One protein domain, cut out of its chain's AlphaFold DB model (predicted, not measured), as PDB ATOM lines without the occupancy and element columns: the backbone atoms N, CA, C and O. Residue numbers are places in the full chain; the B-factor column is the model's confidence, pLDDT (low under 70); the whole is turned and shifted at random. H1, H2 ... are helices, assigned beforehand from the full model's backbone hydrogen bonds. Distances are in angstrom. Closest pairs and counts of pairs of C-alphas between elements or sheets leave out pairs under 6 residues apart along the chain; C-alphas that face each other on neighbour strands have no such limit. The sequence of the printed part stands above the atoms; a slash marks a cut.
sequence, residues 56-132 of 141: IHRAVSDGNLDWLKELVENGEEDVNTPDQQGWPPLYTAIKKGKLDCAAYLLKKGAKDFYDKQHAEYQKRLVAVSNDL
ATOM      1  N   ILE A  56     118.644  61.088  67.655       79.69
ATOM      2  CA  ILE A  56     117.757  61.280  68.806       79.69
ATOM      3  C   ILE A  56     116.284  61.339  68.379       79.69
ATOM      4  O   ILE A  56     115.425  60.765  69.049       79.69
ATOM      5  N   HIS A  57     115.972  61.924  67.217       78.75
ATOM      6  CA  HIS A  57     114.610  61.935  66.670       78.75
ATOM      7  C   HIS A  57     114.146  60.544  66.250       78.75
ATOM      8  O   HIS A  57     112.976  60.195  66.446       78.75
ATOM      9  N   ARG A  58     115.051  59.732  65.696       81.94
ATOM     10  CA  ARG A  58     114.757  58.343  65.337       81.94
ATOM     11  C   ARG A  58     114.507  57.502  66.591       81.94
ATOM     12  O   ARG A  58     113.495  56.806  66.637       81.94
ATOM     13  N   ALA A  59     115.333  57.649  67.627       83.81
ATOM     14  CA  ALA A  59     115.162  56.958  68.908       83.81
ATOM     15  C   ALA A  59     113.826  57.289  69.581       83.81
ATOM     16  O   ALA A  59     113.090  56.396  70.007       83.81
ATOM     17  N   VAL A  60     113.456  58.570  69.596       83.81
ATOM     18  CA  VAL A  60     112.162  59.021  70.118       83.81
ATOM     19  C   VAL A  60     110.992  58.527  69.264       83.81
ATOM     20  O   VAL A  60     109.958  58.147  69.809       83.81
ATOM     21  N   SER A  61     111.132  58.526  67.936       81.44
ATOM     22  CA  SER A  61     110.073  58.067  67.025       81.44
ATOM     23  C   SER A  61     109.768  56.583  67.203       81.44
ATOM     24  O   SER A  61     108.598  56.194  67.183       81.44
ATOM     25  N   ASP A  62     110.809  55.781  67.413       82.81
ATOM     26  CA  ASP A  62     110.700  54.362  67.742       82.81
ATOM     27  C   ASP A  62     110.123  54.170  69.163       82.81
ATOM     28  O   ASP A  62     109.292  53.298  69.432       82.81
ATOM     29  N   GLY A  63     110.443  55.099  70.069       83.00
ATOM     30  CA  GLY A  63     110.102  55.025  71.489       83.00
ATOM     31  C   GLY A  63     111.078  54.153  72.272       83.00
ATOM     32  O   GLY A  63     110.724  53.632  73.326       83.00
ATOM     33  N   ASN A  64     112.283  53.967  71.737       84.94
ATOM     34  CA  ASN A  64     113.315  53.157  72.352       84.94
ATOM     35  C   ASN A  64     114.085  54.000  73.377       84.94
ATOM     36  O   ASN A  64     114.950  54.809  73.036       84.94
ATOM     37  N   LEU A  65     113.722  53.827  74.647       85.25
ATOM     38  CA  LEU A  65     114.309  54.556  75.770       85.25
ATOM     39  C   LEU A  65     115.770  54.228  76.005       85.25
ATOM     40  O   LEU A  65     116.525  55.108  76.401       85.25
ATOM     41  N   ASP A  66     116.153  52.970  75.833       87.25
ATOM     42  CA  ASP A  66     117.513  52.539  76.135       87.25
ATOM     43  C   ASP A  66     118.469  53.070  75.075       87.25
ATOM     44  O   ASP A  66     119.492  53.656  75.415       87.25
ATOM     45  N   TRP A  67     118.036  53.056  73.814       85.12
ATOM     46  CA  TRP A  67     118.760  53.729  72.743       85.12
ATOM     47  C   TRP A  67     118.850  55.249  72.970       85.12
ATOM     48  O   TRP A  67     119.920  55.838  72.846       85.12
ATOM     49  N   LEU A  68     117.757  55.896  73.396       84.06
ATOM     50  CA  LEU A  68     117.760  57.318  73.760       84.06
ATOM     51  C   LEU A  68     118.753  57.634  74.894       84.06
ATOM     52  O   LEU A  68     119.403  58.678  74.871       84.06
ATOM     53  N   LYS A  69     118.864  56.759  75.901       84.88
ATOM     54  CA  LYS A  69     119.817  56.928  77.005       84.88
ATOM     55  C   LYS A  69     121.249  56.814  76.515       84.88
ATOM     56  O   LYS A  69     122.023  57.710  76.829       84.88
ATOM     57  N   GLU A  70     121.560  55.784  75.728       83.94
ATOM     58  CA  GLU A  70     122.897  55.585  75.158       83.94
ATOM     59  C   GLU A  70     123.347  56.802  74.348       83.94
ATOM     60  O   GLU A  70     124.458  57.280  74.541       83.94
ATOM     61  N   LEU A  71     122.473  57.373  73.513       79.56
ATOM     62  CA  LEU A  71     122.791  58.579  72.734       79.56
ATOM     63  C   LEU A  71     123.161  59.773  73.624       79.56
ATOM     64  O   LEU A  71     124.126  60.487  73.351       79.56
ATOM     65  N   VAL A  72     122.392  59.983  74.694       79.56
ATOM     66  CA  VAL A  72     122.598  61.100  75.626       79.56
ATOM     67  C   VAL A  72     123.808  60.865  76.537       79.56
ATOM     68  O   VAL A  72     124.470  61.822  76.928       79.56
ATOM     69  N   GLU A  73     124.099  59.617  76.902       80.56
ATOM     70  CA  GLU A  73     125.248  59.254  77.743       80.56
ATOM     71  C   GLU A  73     126.564  59.237  76.965       80.56
ATOM     72  O   GLU A  73     127.581  59.676  77.499       80.56
ATOM     73  N   ASN A  74     126.538  58.824  75.696       73.50
ATOM     74  CA  ASN A  74     127.699  58.867  74.808       73.50
ATOM     75  C   ASN A  74     128.063  60.298  74.381       73.50
ATOM     76  O   ASN A  74     129.143  60.515  73.836       73.50
ATOM     77  N   GLY A  75     127.183  61.275  74.628       64.38
ATOM     78  CA  GLY A  75     127.396  62.668  74.240       64.38
ATOM     79  C   GLY A  75     127.410  62.877  72.724       64.38
ATOM     80  O   GLY A  75     128.007  63.844  72.261       64.38
ATOM     81  N   GLU A  76     126.789  61.971  71.956       59.19
ATOM     82  CA  GLU A  76     126.738  62.068  70.490       59.19
ATOM     83  C   GLU A  76     125.829  63.217  70.028       59.19
ATOM     84  O   GLU A  76     126.114  63.841  69.009       59.19
ATOM     85  N   GLU A  77     124.755  63.525  70.767       65.38
ATOM     86  CA  GLU A  77     123.784  64.561  70.387       65.38
ATOM     87  C   GLU A  77     123.213  65.317  71.601       65.38
ATOM     88  O   GLU A  77     122.954  64.747  72.666       65.38
ATOM     89  N   ASP A  78     122.952  66.614  71.420       66.56
ATOM     90  CA  ASP A  78     122.284  67.446  72.420       66.56
ATOM     91  C   ASP A  78     120.796  67.070  72.544       66.56
ATOM     92  O   ASP A  78     120.084  66.902  71.551       66.56
ATOM     93  N   VAL A  79     120.256  67.064  73.768       71.62
ATOM     94  CA  VAL A  79     118.820  66.803  74.036       71.62
ATOM     95  C   VAL A  79     117.860  67.832  73.420       71.62
ATOM     96  O   VAL A  79     116.645  67.642  73.449       71.62
ATOM     97  N   ASN A  80     118.393  68.925  72.874       72.19
ATOM     98  CA  ASN A  80     117.644  69.980  72.193       72.19
ATOM     99  C   ASN A  80     117.930  70.034  70.682       72.19
ATOM    100  O   ASN A  80     117.551  71.020  70.052       72.19
ATOM    101  N   THR A  81     118.606  69.030  70.112       73.81
ATOM    102  CA  THR A  81     118.967  69.004  68.685       73.81
ATOM    103  C   THR A  81     117.705  69.036  67.828       73.81
ATOM    104  O   THR A  81     116.904  68.112  67.940       73.81
ATOM    105  N   PRO A  82     117.479  70.074  67.010       73.19
ATOM    106  CA  PRO A  82     116.277  70.148  66.201       73.19
ATOM    107  C   PRO A  82     116.336  69.211  64.982       73.19
ATOM    108  O   PRO A  82     117.385  69.005  64.381       73.19
ATOM    109  N   ASP A  83     115.173  68.692  64.591       73.06
ATOM    110  CA  ASP A  83     114.872  68.088  63.284       73.06
ATOM    111  C   ASP A  83     115.200  69.070  62.134       73.06
ATOM    112  O   ASP A  83     115.274  70.281  62.340       73.06
ATOM    113  N   GLN A  84     115.283  68.580  60.895       67.75
ATOM    114  CA  GLN A  84     115.205  69.381  59.662       67.75
ATOM    115  C   GLN A  84     114.022  70.372  59.643       67.75
ATOM    116  O   GLN A  84     114.076  71.399  58.970       67.75
ATOM    117  N   GLN A  85     112.942  70.084  60.373       63.16
ATOM    118  CA  GLN A  85     111.799  70.984  60.565       63.16
ATOM    119  C   GLN A  85     111.996  72.036  61.673       63.16
ATOM    120  O   GLN A  85     111.087  72.823  61.930       63.16
ATOM    121  N   GLY A  86     113.143  72.052  62.352       69.75
ATOM    122  CA  GLY A  86     113.413  72.939  63.484       69.75
ATOM    123  C   GLY A  86     112.801  72.467  64.808       69.75
ATOM    124  O   GLY A  86     112.773  73.229  65.774       69.75
ATOM    125  N   TRP A  87     112.281  71.237  64.872       72.12
ATOM    126  CA  TRP A  87     111.572  70.735  66.049       72.12
ATOM    127  C   TRP A  87     112.482  70.008  67.026       72.12
ATOM    128  O   TRP A  87     113.215  69.133  66.591       72.12
ATOM    129  N   PRO A  88     112.374  70.254  68.343       79.25
ATOM    130  CA  PRO A  88     113.124  69.491  69.329       79.25
ATOM    131  C   PRO A  88     112.594  68.048  69.446       79.25
ATOM    132  O   PRO A  88     111.406  67.785  69.201       79.25
ATOM    133  N   PRO A  89     113.417  67.098  69.919       79.94
ATOM    134  CA  PRO A  89     113.028  65.696  70.069       79.94
ATOM    135  C   PRO A  89     111.868  65.528  71.055       79.94
ATOM    136  O   PRO A  89     111.012  64.664  70.860       79.94
ATOM    137  N   LEU A  90     111.762  66.414  72.052       81.62
ATOM    138  CA  LEU A  90     110.644  66.444  72.996       81.62
ATOM    139  C   LEU A  90     109.288  66.624  72.292       81.62
ATOM    140  O   LEU A  90     108.321  65.948  72.641       81.62
ATOM    141  N   TYR A  91     109.215  67.468  71.257       76.06
ATOM    142  CA  TYR A  91     107.988  67.650  70.476       76.06
ATOM    143  C   TYR A  91     107.589  66.357  69.757       76.06
ATOM    144  O   TYR A  91     106.423  65.959  69.773       76.06
ATOM    145  N   THR A  92     108.569  65.656  69.182       76.62
ATOM    146  CA  THR A  92     108.342  64.367  68.513       76.62
ATOM    147  C   THR A  92     107.833  63.317  69.500       76.62
ATOM    148  O   THR A  92     106.890  62.591  69.180       76.62
ATOM    149  N   ALA A  93     108.380  63.286  70.721       83.06
ATOM    150  CA  ALA A  93     107.943  62.379  71.783       83.06
ATOM    151  C   ALA A  93     106.470  62.608  72.141       83.06
ATOM    152  O   ALA A  93     105.689  61.658  72.186       83.06
ATOM    153  N   ILE A  94     106.075  63.872  72.322       80.12
ATOM    154  CA  ILE A  94     104.697  64.257  72.651       80.12
ATOM    155  C   ILE A  94     103.753  63.912  71.494       80.12
ATOM    156  O   ILE A  94     102.738  63.253  71.705       80.12
ATOM    157  N   LYS A  95     104.110  64.278  70.257       75.75
ATOM    158  CA  LYS A  95     103.306  64.002  69.054       75.75
ATOM    159  C   LYS A  95     103.069  62.506  68.834       75.75
ATOM    160  O   LYS A  95     102.015  62.115  68.341       75.75
ATOM    161  N   LYS A  96     104.054  61.671  69.169       76.62
ATOM    162  CA  LYS A  96     103.978  60.208  69.055       76.62
ATOM    163  C   LYS A  96     103.404  59.526  70.303       76.62
ATOM    164  O   LYS A  96     103.219  58.314  70.274       76.62
ATOM    165  N   GLY A  97     103.128  60.271  71.377       78.69
ATOM    166  CA  GLY A  97     102.611  59.731  72.638       78.69
ATOM    167  C   GLY A  97     103.633  58.917  73.440       78.69
ATOM    168  O   GLY A  97     103.254  58.081  74.255       78.69
ATOM    169  N   LYS A  98     104.932  59.126  73.214       84.06
ATOM    170  CA  LYS A  98     106.024  58.415  73.894       84.06
ATOM    171  C   LYS A  98     106.370  59.120  75.207       84.06
ATOM    172  O   LYS A  98     107.362  59.842  75.305       84.06
ATOM    173  N   LEU A  99     105.508  58.927  76.205       82.69
ATOM    174  CA  LEU A  99     105.584  59.606  77.503       82.69
ATOM    175  C   LEU A  99     106.896  59.332  78.244       82.69
ATOM    176  O   LEU A  99     107.473  60.254  78.816       82.69
ATOM    177  N   ASP A 100     107.407  58.105  78.178       86.75
ATOM    178  CA  ASP A 100     108.652  57.749  78.855       86.75
ATOM    179  C   ASP A 100     109.855  58.503  78.263       86.75
ATOM    180  O   ASP A 100     110.713  59.002  78.995       86.75
ATOM    181  N   CYS A 101     109.901  58.636  76.929       85.12
ATOM    182  CA  CYS A 101     110.975  59.352  76.239       85.12
ATOM    183  C   CYS A 101     110.895  60.845  76.564       85.12
ATOM    184  O   CYS A 101     111.913  61.478  76.837       85.12
ATOM    185  N   ALA A 102     109.677  61.394  76.596       82.62
ATOM    186  CA  ALA A 102     109.433  62.775  76.989       82.62
ATOM    187  C   ALA A 102     109.877  63.040  78.439       82.62
ATOM    188  O   ALA A 102     110.572  64.021  78.699       82.62
ATOM    189  N   ALA A 103     109.549  62.143  79.373       83.50
ATOM    190  CA  ALA A 103     109.960  62.253  80.769       83.50
ATOM    191  C   ALA A 103     111.488  62.198  80.930       83.50
ATOM    192  O   ALA A 103     112.053  62.938  81.739       83.50
ATOM    193  N   TYR A 104     112.172  61.355  80.152       85.12
ATOM    194  CA  TYR A 104     113.633  61.287  80.155       85.12
ATOM    195  C   TYR A 104     114.282  62.564  79.603       85.12
ATOM    196  O   TYR A 104     115.181  63.117  80.236       85.12
ATOM    197  N   LEU A 105     113.790  63.076  78.470       81.44
ATOM    198  CA  LEU A 105     114.269  64.325  77.870       81.44
ATOM    199  C   LEU A 105     114.081  65.516  78.822       81.44
ATOM    200  O   LEU A 105     115.008  66.302  79.014       81.44
ATOM    201  N   LEU A 106     112.929  65.602  79.494       79.00
ATOM    202  CA  LEU A 106     112.665  66.617  80.519       79.00
ATOM    203  C   LEU A 106     113.629  66.506  81.706       79.00
ATOM    204  O   LEU A 106     114.181  67.514  82.144       79.00
ATOM    205  N   LYS A 107     113.903  65.288  82.198       82.56
ATOM    206  CA  LYS A 107     114.890  65.059  83.270       82.56
ATOM    207  C   LYS A 107     116.298  65.511  82.892       82.56
ATOM    208  O   LYS A 107     117.040  65.961  83.759       82.56
ATOM    209  N   LYS A 108     116.671  65.393  81.617       76.25
ATOM    210  CA  LYS A 108     117.968  65.847  81.097       76.25
ATOM    211  C   LYS A 108     118.012  67.350  80.802       76.25
ATOM    212  O   LYS A 108     119.038  67.845  80.350       76.25
ATOM    213  N   GLY A 109     116.937  68.086  81.086       70.56
ATOM    214  CA  GLY A 109     116.885  69.528  80.889       70.56
ATOM    215  C   GLY A 109     116.670  69.927  79.432       70.56
ATOM    216  O   GLY A 109     117.164  70.979  79.024       70.56
ATOM    217  N   ALA A 110     115.947  69.111  78.650       65.94
ATOM    218  CA  ALA A 110     115.386  69.562  77.380       65.94
ATOM    219  C   ALA A 110     114.542  70.811  77.666       65.94
ATOM    220  O   ALA A 110     113.492  70.735  78.308       65.94
ATOM    221  N   LYS A 111     115.076  71.980  77.304       59.34
ATOM    222  CA  LYS A 111     114.446  73.259  77.607       59.34
ATOM    223  C   LYS A 111     113.270  73.407  76.671       59.34
ATOM    224  O   LYS A 111     113.405  73.193  75.468       59.34
ATOM    225  N   ASP A 112     112.142  73.804  77.245       56.69
ATOM    226  CA  ASP A 112     110.958  74.192  76.505       56.69
ATOM    227  C   ASP A 112     111.368  75.224  75.447       56.69
ATOM    228  O   ASP A 112     111.699  76.375  75.734       56.69
ATOM    229  N   PHE A 113     111.399  74.781  74.192       55.53
ATOM    230  CA  PHE A 113     111.729  75.594  73.023       55.53
ATOM    231  C   PHE A 113     110.821  76.831  72.903       55.53
ATOM    232  O   PHE A 113     111.161  77.793  72.209       55.53
ATOM    233  N   TYR A 114     109.699  76.835  73.632       51.22
ATOM    234  CA  TYR A 114     108.811  77.975  73.768       51.22
ATOM    235  C   TYR A 114     109.553  79.242  74.195       51.22
ATOM    236  O   TYR A 114     109.310  80.268  73.581       51.22
ATOM    237  N   ASP A 115     110.512  79.212  75.126       49.09
ATOM    238  CA  ASP A 115     111.108  80.458  75.643       49.09
ATOM    239  C   ASP A 115     111.884  81.261  74.585       49.09
ATOM    240  O   ASP A 115     111.757  82.485  74.504       49.09
ATOM    241  N   LYS A 116     112.671  80.587  73.734       50.16
ATOM    242  CA  LYS A 116     113.487  81.276  72.717       50.16
ATOM    243  C   LYS A 116     112.627  81.840  71.588       50.16
ATOM    244  O   LYS A 116     112.813  82.992  71.203       50.16
ATOM    245  N   GLN A 117     111.654  81.065  71.109       52.28
ATOM    246  CA  GLN A 117     110.753  81.522  70.048       52.28
ATOM    247  C   GLN A 117     109.736  82.543  70.546       52.28
ATOM    248  O   GLN A 117     109.405  83.488  69.832       52.28
ATOM    249  N   HIS A 118     109.263  82.403  71.783       46.62
ATOM    250  CA  HIS A 118     108.330  83.342  72.390       46.62
ATOM    251  C   HIS A 118     108.976  84.716  72.584       46.62
ATOM    252  O   HIS A 118     108.351  85.721  72.258       46.62
ATOM    253  N   ALA A 119     110.242  84.786  73.008       53.16
ATOM    254  CA  ALA A 119     110.963  86.054  73.126       53.16
ATOM    255  C   ALA A 119     111.142  86.767  71.771       53.16
ATOM    256  O   ALA A 119     111.013  87.991  71.677       53.16
ATOM    257  N   GLU A 120     111.419  86.024  70.701       52.56
ATOM    258  CA  GLU A 120     111.599  86.590  69.362       52.56
ATOM    259  C   GLU A 120     110.261  86.973  68.704       52.56
ATOM    260  O   GLU A 120     110.141  88.035  68.084       52.56
ATOM    261  N   TYR A 121     109.213  86.180  68.938       52.34
ATOM    262  CA  TYR A 121     107.830  86.498  68.582       52.34
ATOM    263  C   TYR A 121     107.332  87.760  69.300       52.34
ATOM    264  O   TYR A 121     106.780  88.661  68.663       52.34
ATOM    265  N   GLN A 122     107.600  87.884  70.602       52.06
ATOM    266  CA  GLN A 122     107.311  89.089  71.380       52.06
ATOM    267  C   GLN A 122     108.062  90.308  70.832       52.06
ATOM    268  O   GLN A 122     107.454  91.364  70.653       52.06
ATOM    269  N   LYS A 123     109.352  90.172  70.489       64.00
ATOM    270  CA  LYS A 123     110.124  91.254  69.848       64.00
ATOM    271  C   LYS A 123     109.511  91.694  68.518       64.00
ATOM    272  O   LYS A 123     109.393  92.894  68.278       64.00
ATOM    273  N   ARG A 124     109.084  90.752  67.669       59.75
ATOM    274  CA  ARG A 124     108.418  91.064  66.392       59.75
ATOM    275  C   ARG A 124     107.065  91.747  66.584       59.75
ATOM    276  O   ARG A 124     106.786  92.707  65.872       59.75
ATOM    277  N   LEU A 125     106.253  91.318  67.551       55.84
ATOM    278  CA  LEU A 125     104.982  91.983  67.869       55.84
ATOM    279  C   LEU A 125     105.185  93.440  68.306       55.84
ATOM    280  O   LEU A 125     104.472  94.328  67.840       55.84
ATOM    281  N   VAL A 126     106.184  93.699  69.153       63.94
ATOM    282  CA  VAL A 126     106.517  95.060  69.600       63.94
ATOM    283  C   VAL A 126     107.024  95.922  68.439       63.94
ATOM    284  O   VAL A 126     106.645  97.089  68.334       63.94
ATOM    285  N   ALA A 127     107.827  95.360  67.530       64.56
ATOM    286  CA  ALA A 127     108.300  96.070  66.340       64.56
ATOM    287  C   ALA A 127     107.139  96.483  65.416       64.56
ATOM    288  O   ALA A 127     107.010  97.659  65.084       64.56
ATOM    289  N   VAL A 128     106.225  95.554  65.109       65.56
ATOM    290  CA  VAL A 128     105.036  95.823  64.279       65.56
ATOM    291  C   VAL A 128     104.129  96.881  64.918       65.56
ATOM    292  O   VAL A 128     103.650  97.787  64.235       65.56
ATOM    293  N   SER A 129     103.929  96.812  66.237       62.75
ATOM    294  CA  SER A 129     103.192  97.820  67.017       62.75
ATOM    295  C   SER A 129     103.801  99.226  66.891       62.75
ATOM    296  O   SER A 129     103.081 100.217  66.734       62.75
ATOM    297  N   ASN A 130     105.131  99.329  66.932       62.38
ATOM    298  CA  ASN A 130     105.837 100.604  66.799       62.38
ATOM    299  C   ASN A 130     105.772 101.173  65.375       62.38
ATOM    300  O   ASN A 130     105.612 102.385  65.214       62.38
ATOM    301  N   ASP A 131     105.843 100.327  64.349       59.72
ATOM    302  CA  ASP A 131     105.736 100.766  62.954       59.72
ATOM    303  C   ASP A 131     104.318 101.241  62.606       59.72
ATOM    304  O   ASP A 131     104.155 102.253  61.924       59.72
ATOM    305  N   LEU A 132     103.282 100.608  63.169       57.72
ATOM    306  CA  LEU A 132     101.894 101.082  63.088       57.72
ATOM    307  C   LEU A 132     101.708 102.473  63.716       57.72
ATOM    308  O   LEU A 132     100.971 103.298  63.175       57.72
TER     309      LEU A 132
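This is residues 56 to 132 of the 141 residues of an uncharacterized protein of Pocillopora damicornis (UniProt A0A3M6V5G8). Two helical hairpins, H1 with H2 and H3 with H4, pack together through H1 and H3 into a compact body, and the long helix H5, residues 114 to 132, sticks out from it as a free arm. Without H5 the body spans 24 by 19 by 19 A; the arm makes the length of the whole. The printed part has 77 residues with five named helices, H1 to H5 in that order, and no named strand: the class is all helix. The whole is loose, with a radius of gyration of the C-alphas of 15.4 A, and spans 52 by 24 by 22 A.

Start with H1, residues 56 to 62, and H2, residues 65 to 73: this hairpin's helices touch, opposite ways at a shallow tilt of 7 degrees, with the closest C-alphas, Ala 59 and Leu 68, 5.5 A apart. Next, H3, residues 89 to 95, touches H1 at the C-alphas of Pro 89 and His 57, the closest at 5.3 A. H4, residues 99 to 107, forms a hairpin with H3, at a shallow tilt of 33 degrees, only just short of steep; their closest C-alphas, Ala 93 and Ala 102, are 5.4 A apart. H5, residues 114 to 132, stands free. In all five helices every O i to N i+4 pair is within hydrogen-bond range.

Find C-alpha 56 at (117.757, 61.280, 68.806), where H1 begins; it runs 9.9 A, H2 12.1 A, H3 9.9 A and H4 12.2 A. H5 runs 26.4 A, from C-alpha 114 at (108.811, 77.975, 73.768) to C-alpha 132 at (101.894, 101.082, 63.088).

The C-alphas farthest apart, Asp 66 and Leu 132, are 52.6 A apart. The printed part has no cut. The link from H2 to H3, residues 74 to 88, is long. The pLDDT is under 70 at residues 75 to 78, 84 to 86 and 110 to 132.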